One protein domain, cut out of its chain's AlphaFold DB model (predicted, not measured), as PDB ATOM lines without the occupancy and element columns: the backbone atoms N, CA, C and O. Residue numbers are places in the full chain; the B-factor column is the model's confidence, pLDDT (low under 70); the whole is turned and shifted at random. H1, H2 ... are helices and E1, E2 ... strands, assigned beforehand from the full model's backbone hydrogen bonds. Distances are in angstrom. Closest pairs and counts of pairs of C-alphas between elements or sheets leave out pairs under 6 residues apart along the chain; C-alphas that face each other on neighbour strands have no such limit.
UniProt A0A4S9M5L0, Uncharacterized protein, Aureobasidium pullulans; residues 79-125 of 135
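This is residues 79 to 125 of the 135 residues of an uncharacterized protein of Aureobasidium pullulans (UniProt A0A4S9M5L0). What would one see first? A small two-stranded hairpin, E1 and E2, makes an arm at one end, with residues 81 to 86 sticking out, and at the other end two short helices, H1 and H2, and loops form a loose head. After H2 the printed part folds back on itself, residues 115 to 116 pairing antiparallel with residues 123 to 124. What is it made of? The printed part has 47 residues, with E1, E2, H1 and H2 in that order and an antiparallel sheet E1 - E2; the class is mixed, helices and strands, with 21 residues in named elements, under half. How large is it? It is loose, with a radius of gyration of the C-alphas of 12.4 A and spans of 40 by 19 by 15 A.

Where are the strands? E1 is residues 79 to 82, 9.6 A long, from C-alpha 79 at (-45.440, 47.573, -3.864). E2 is residues 85 to 88, 9.7 A long. Where are the helices? H1 is residues 92 to 97, 8.8 A long, and H2 is residues 108 to 114, 10.1 A long, ending at C-alpha 114 at (-34.693, 39.792, 16.228).

How do E1 and E2 pair? They form an antiparallel hairpin at 156 degrees, with N 80 and O 87 within hydrogen-bond range at 3.0 A. How do the helices stand? H1 and H2 are close but not clearly touching, their closest C-alphas, of Tyr 96 and Tyr 108, 7.0 A apart. They run opposite ways at a steep tilt of 62 degrees. Every O i to N i+4 pair in H1 and H2 is within hydrogen-bond range. What stays apart? E1 is apart from H1 and H2, and E2 from H2.

How far does it reach? The two C-alphas farthest apart, of Gln 84 and Asn 105, are 39.8 A apart. Are there cuts or long links? The printed part has no cut; the links E1 to E2 and E2 to H1 are tight, and H1 to H2 is short. Where is confidence low? The mean pLDDT of the printed part is 75.0, with residue 82, residues 85 to 86 and residues 116 to 125 under 70.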
ATOM      1  N   PHE A  79     -44.906  47.874  -2.536       75.31
ATOM      2  CA  PHE A  79     -45.440  47.573  -3.864       75.31
ATOM      3  C   PHE A  79     -44.358  46.855  -4.652       75.31
ATOM      4  O   PHE A  79     -43.226  47.334  -4.733       75.31
ATOM      5  N   SER A  80     -44.691  45.692  -5.203       73.44
ATOM      6  CA  SER A  80     -43.824  44.994  -6.149       73.44
ATOM      7  C   SER A  80     -44.335  45.278  -7.552       73.44
ATOM      8  O   SER A  80     -45.500  45.018  -7.853       73.44
ATOM      9  N   VAL A  81     -43.473  45.845  -8.393       76.25
ATOM     10  CA  VAL A  81     -43.791  46.148  -9.790       76.25
ATOM     11  C   VAL A  81     -43.167  45.058 -10.653       76.25
ATOM     12  O   VAL A  81     -41.944  44.972 -10.757       76.25
ATOM     13  N   GLY A  82     -44.006  44.200 -11.233       68.31
ATOM     14  CA  GLY A  82     -43.592  43.145 -12.154       68.31
ATOM     15  C   GLY A  82     -44.323  43.300 -13.484       68.31
ATOM     16  O   GLY A  82     -45.514  43.021 -13.571       68.31
ATOM     17  N   GLY A  83     -43.625  43.747 -14.531       78.31
ATOM     18  CA  GLY A  83     -44.239  43.962 -15.846       78.31
ATOM     19  C   GLY A  83     -45.237  45.130 -15.853       78.31
ATOM     20  O   GLY A  83     -44.842  46.263 -15.586       78.31
ATOM     21  N   GLN A  84     -46.508  44.862 -16.185       73.00
ATOM     22  CA  GLN A  84     -47.602  45.854 -16.228       73.00
ATOM     23  C   GLN A  84     -48.481  45.886 -14.965       73.00
ATOM     24  O   GLN A  84     -49.355  46.745 -14.869       73.00
ATOM     25  N   GLU A  85     -48.270  44.987 -13.999       64.75
ATOM     26  CA  GLU A  85     -49.105  44.902 -12.799       64.75
ATOM     27  C   GLU A  85     -48.343  45.357 -11.549       64.75
ATOM     28  O   GLU A  85     -47.214  44.937 -11.271       64.75
ATOM     29  N   CYS A  86     -48.985  46.238 -10.782       68.12
ATOM     30  CA  CYS A  86     -48.523  46.671  -9.469       68.12
ATOM     31  C   CYS A  86     -49.251  45.852  -8.408       68.12
ATOM     32  O   CYS A  86     -50.446  46.045  -8.185       68.12
ATOM     33  N   VAL A  87     -48.531  44.961  -7.729       75.00
ATOM     34  CA  VAL A  87     -49.101  44.176  -6.632       75.00
ATOM     35  C   VAL A  87     -48.769  44.865  -5.313       75.00
ATOM     36  O   VAL A  87     -47.597  45.062  -4.978       75.00
ATOM     37  N   ALA A  88     -49.812  45.234  -4.567       75.56
ATOM     38  CA  ALA A  88     -49.677  45.719  -3.200       75.56
ATOM     39  C   ALA A  88     -49.219  44.569  -2.292       75.56
ATOM     40  O   ALA A  88     -49.863  43.526  -2.186       75.56
ATOM     41  N   GLY A  89     -48.066  44.757  -1.668       72.94
ATOM     42  CA  GLY A  89     -47.523  43.898  -0.634       72.94
ATOM     43  C   GLY A  89     -48.118  44.212   0.738       72.94
ATOM     44  O   GLY A  89     -48.838  45.191   0.940       72.94
ATOM     45  N   ARG A  90     -47.818  43.347   1.706       75.56
ATOM     46  CA  ARG A  90     -48.351  43.458   3.068       75.56
ATOM     47  C   ARG A  90     -47.593  44.511   3.876       75.56
ATOM     48  O   ARG A  90     -46.408  44.765   3.647       75.56
ATOM     49  N   ASN A  91     -48.291  45.095   4.848       78.88
ATOM     50  CA  ASN A  91     -47.695  45.950   5.875       78.88
ATOM     51  C   ASN A  91     -46.997  45.102   6.942       78.88
ATOM     52  O   ASN A  91     -47.458  44.008   7.257       78.88
ATOM     53  N   VAL A  92     -45.950  45.641   7.575       77.81
ATOM     54  CA  VAL A  92     -45.181  44.936   8.624       77.81
ATOM     55  C   VAL A  92     -46.079  44.468   9.774       77.81
ATOM     56  O   VAL A  92     -45.925  43.362  10.286       77.81
ATOM     57  N   ILE A  93     -47.052  45.290  10.186       82.44
ATOM     58  CA  ILE A  93     -47.997  44.895  11.238       82.44
ATOM     59  C   ILE A  93     -48.972  43.808  10.777       82.44
ATOM     60  O   ILE A  93     -49.338  42.943  11.567       82.44
ATOM     61  N   GLN A  94     -49.365  43.822   9.502       81.00
ATOM     62  CA  GLN A  94     -50.248  42.812   8.929       81.00
ATOM     63  C   GLN A  94     -49.521  41.470   8.808       81.00
ATOM     64  O   GLN A  94     -50.066  40.447   9.204       81.00
ATOM     65  N   GLU A  95     -48.260  41.484   8.372       82.88
ATOM     66  CA  GLU A  95     -47.396  40.302   8.362       82.88
ATOM     67  C   GLU A  95     -47.207  39.721   9.773       82.88
ATOM     68  O   GLU A  95     -47.233  38.506   9.960       82.88
ATOM     69  N   TYR A  96     -47.097  40.579  10.792       82.81
ATOM     70  CA  TYR A  96     -47.074  40.137  12.185       82.81
ATOM     71  C   TYR A  96     -48.410  39.535  12.642       82.81
ATOM     72  O   TYR A  96     -48.404  38.550  13.378       82.81
ATOM     73  N   MET A  97     -49.556  40.100  12.257       82.94
ATOM     74  CA  MET A  97     -50.871  39.572  12.655       82.94
ATOM     75  C   MET A  97     -51.182  38.230  11.976       82.94
ATOM     76  O   MET A  97     -51.738  37.348  12.617       82.94
ATOM     77  N   GLU A  98     -50.772  38.058  10.719       83.06
ATOM     78  CA  GLU A  98     -50.959  36.839   9.913       83.06
ATOM     79  C   GLU A  98     -49.816  35.817  10.088       83.06
ATOM     80  O   GLU A  98     -49.648  34.910   9.268       83.06
ATOM     81  N   ARG A  99     -48.990  35.970  11.129       81.25
ATOM     82  CA  ARG A  99     -47.821  35.114  11.360       81.25
ATOM     83  C   ARG A  99     -48.205  33.671  11.675       81.25
ATOM     84  O   ARG A  99     -49.286  33.386  12.185       81.25
ATOM     85  N   ASP A 100     -47.255  32.767  11.453       81.44
ATOM     86  CA  ASP A 100     -47.437  31.352  11.761       81.44
ATOM     87  C   ASP A 100     -47.691  31.113  13.267       81.44
ATOM     88  O   ASP A 100     -47.196  31.842  14.137       81.44
ATOM     89  N   HIS A 101     -48.448  30.062  13.585       80.69
ATOM     90  CA  HIS A 101     -48.805  29.665  14.953       80.69
ATOM     91  C   HIS A 101     -47.568  29.452  15.838       80.69
ATOM     92  O   HIS A 101     -47.571  29.823  17.012       80.69
ATOM     93  N   VAL A 102     -46.468  28.981  15.242       78.69
ATOM     94  CA  VAL A 102     -45.161  28.791  15.891       78.69
ATOM     95  C   VAL A 102     -44.606  30.084  16.516       78.69
ATOM     96  O   VAL A 102     -43.902  30.022  17.520       78.69
ATOM     97  N   TYR A 103     -44.953  31.261  15.980       77.00
ATOM     98  CA  TYR A 103     -44.442  32.562  16.437       77.00
ATOM     99  C   TYR A 103     -45.468  33.392  17.219       77.00
ATOM    100  O   TYR A 103     -45.246  34.580  17.465       77.00
ATOM    101  N   HIS A 104     -46.603  32.817  17.630       81.19
ATOM    102  CA  HIS A 104     -47.629  33.570  18.363       81.19
ATOM    103  C   HIS A 104     -47.154  34.078  19.731       81.19
ATOM    104  O   HIS A 104     -47.587  35.146  20.163       81.19
ATOM    105  N   ASN A 105     -46.212  33.374  20.359       85.00
ATOM    106  CA  ASN A 105     -45.582  33.772  21.621       85.00
ATOM    107  C   ASN A 105     -44.569  34.926  21.483       85.00
ATOM    108  O   ASN A 105     -44.130  35.470  22.496       85.00
ATOM    109  N   VAL A 106     -44.188  35.299  20.259       83.31
ATOM    110  CA  VAL A 106     -43.230  36.375  19.999       83.31
ATOM    111  C   VAL A 106     -43.964  37.709  19.976       83.31
ATOM    112  O   VAL A 106     -44.959  37.863  19.269       83.31
ATOM    113  N   SER A 107     -43.466  38.688  20.735       85.81
ATOM    114  CA  SER A 107     -44.042  40.034  20.747       85.81
ATOM    115  C   SER A 107     -43.652  40.836  19.504       85.81
ATOM    116  O   SER A 107     -42.607  40.606  18.895       85.81
ATOM    117  N   TYR A 108     -44.446  41.853  19.161       82.12
ATOM    118  CA  TYR A 108     -44.169  42.720  18.011       82.12
ATOM    119  C   TYR A 108     -42.777  43.366  18.092       82.12
ATOM    120  O   TYR A 108     -42.028  43.383  17.119       82.12
ATOM    121  N   HIS A 109     -42.368  43.794  19.290       80.31
ATOM    122  CA  HIS A 109     -41.022  44.310  19.537       80.31
ATOM    123  C   HIS A 109     -39.924  43.265  19.271       80.31
ATOM    124  O   HIS A 109     -38.876  43.585  18.707       80.31
ATOM    125  N   GLN A 110     -40.138  42.007  19.666       79.69
ATOM    126  CA  GLN A 110     -39.182  40.933  19.390       79.69
ATOM    127  C   GLN A 110     -39.072  40.664  17.889       79.69
ATOM    128  O   GLN A 110     -37.956  40.490  17.407       79.69
ATOM    129  N   VAL A 111     -40.187  40.707  17.150       80.50
ATOM    130  CA  VAL A 111     -40.188  40.599  15.683       80.50
ATOM    131  C   VAL A 111     -39.340  41.700  15.055       80.50
ATOM    132  O   VAL A 111     -38.405  41.395  14.327       80.50
ATOM    133  N   LEU A 112     -39.558  42.956  15.439       77.25
ATOM    134  CA  LEU A 112     -38.811  44.093  14.896       77.25
ATOM    135  C   LEU A 112     -37.305  44.087  15.227       77.25
ATOM    136  O   LEU A 112     -36.511  44.671  14.496       77.25
ATOM    137  N   THR A 113     -36.898  43.465  16.338       74.19
ATOM    138  CA  THR A 113     -35.501  43.500  16.822       74.19
ATOM    139  C   THR A 113     -34.685  42.262  16.472       74.19
ATOM    140  O   THR A 113     -33.454  42.340  16.388       74.19
ATOM    141  N   ARG A 114     -35.342  41.104  16.349       72.94
ATOM    142  CA  ARG A 114     -34.693  39.792  16.228       72.94
ATOM    143  C   ARG A 114     -35.018  39.082  14.927       72.94
ATOM    144  O   ARG A 114     -34.343  38.099  14.630       72.94
ATOM    145  N   PHE A 115     -36.003  39.552  14.168       74.94
ATOM    146  CA  PHE A 115     -36.423  38.915  12.933       74.94
ATOM    147  C   PHE A 115     -36.333  39.882  11.752       74.94
ATOM    148  O   PHE A 115     -36.557  41.083  11.878       74.94
ATOM    149  N   ASP A 116     -35.931  39.348  10.608       69.00
ATOM    150  CA  ASP A 116     -35.929  40.053   9.344       69.00
ATOM    151  C   ASP A 116     -37.344  40.001   8.762       69.00
ATOM    152  O   ASP A 116     -37.888  38.919   8.524       69.00
ATOM    153  N   THR A 117     -37.928  41.181   8.574       65.69
ATOM    154  CA  THR A 117     -39.256  41.394   7.979       65.69
ATOM    155  C   THR A 117     -39.149  41.910   6.539       65.69
ATOM    156  O   THR A 117     -40.109  42.442   5.995       65.69
ATOM    157  N   ARG A 118     -37.962  41.847   5.914       62.25
ATOM    158  CA  ARG A 118     -37.737  42.327   4.535       62.25
ATOM    159  C   ARG A 118     -38.162  41.327   3.454       62.25
ATOM    160  O   ARG A 118     -37.956  41.590   2.273       62.25
ATOM    161  N   GLY A 119     -38.741  40.188   3.825       59.44
ATOM    162  CA  GLY A 119     -39.288  39.203   2.891       59.44
ATOM    163  C   GLY A 119     -40.624  38.664   3.385       59.44
ATOM    164  O   GLY A 119     -40.961  38.870   4.534       59.44
ATOM    165  N   ASN A 120     -41.345  37.913   2.543       58.44
ATOM    166  CA  ASN A 120     -42.679  37.340   2.830       58.44
ATOM    167  C   ASN A 120     -42.754  36.353   4.022       58.44
ATOM    168  O   ASN A 120     -43.739  35.626   4.158       58.44
ATOM    169  N   LYS A 121     -41.683  36.213   4.809       63.69
ATOM    170  CA  LYS A 121     -41.604  35.319   5.961       63.69
ATOM    171  C   LYS A 121     -40.712  35.948   7.020       63.69
ATOM    172  O   LYS A 121     -39.562  36.276   6.728       63.69
ATOM    173  N   ILE A 122     -41.202  35.949   8.255       65.50
ATOM    174  CA  ILE A 122     -40.432  36.255   9.460       65.50
ATOM    175  C   ILE A 122     -39.285  35.237   9.581       65.50
ATOM    176  O   ILE A 122     -39.521  34.040   9.761       65.50
ATOM    177  N   ARG A 123     -38.035  35.697   9.466       66.69
ATOM    178  CA  ARG A 123     -36.828  34.864   9.641       66.69
ATOM    179  C   ARG A 123     -35.984  35.418  10.777       66.69
ATOM    180  O   ARG A 123     -35.877  36.632  10.871       66.69
ATOM    181  N   PRO A 124     -35.360  34.600  11.636       64.62
ATOM    182  CA  PRO A 124     -34.431  35.130  12.627       64.62
ATOM    183  C   PRO A 124     -33.285  35.866  11.919       64.62
ATOM    184  O   PRO A 124     -32.699  35.349  10.965       64.62
ATOM    185  N   ILE A 125     -32.975  37.082  12.373       66.69
ATOM    186  CA  ILE A 125     -31.803  37.828  11.910       66.69
ATOM    187  C   ILE A 125     -30.597  36.985  12.301       66.69
ATOM    188  O   ILE A 125     -30.401  36.714  13.489       66.69
TER     189      ILE A 125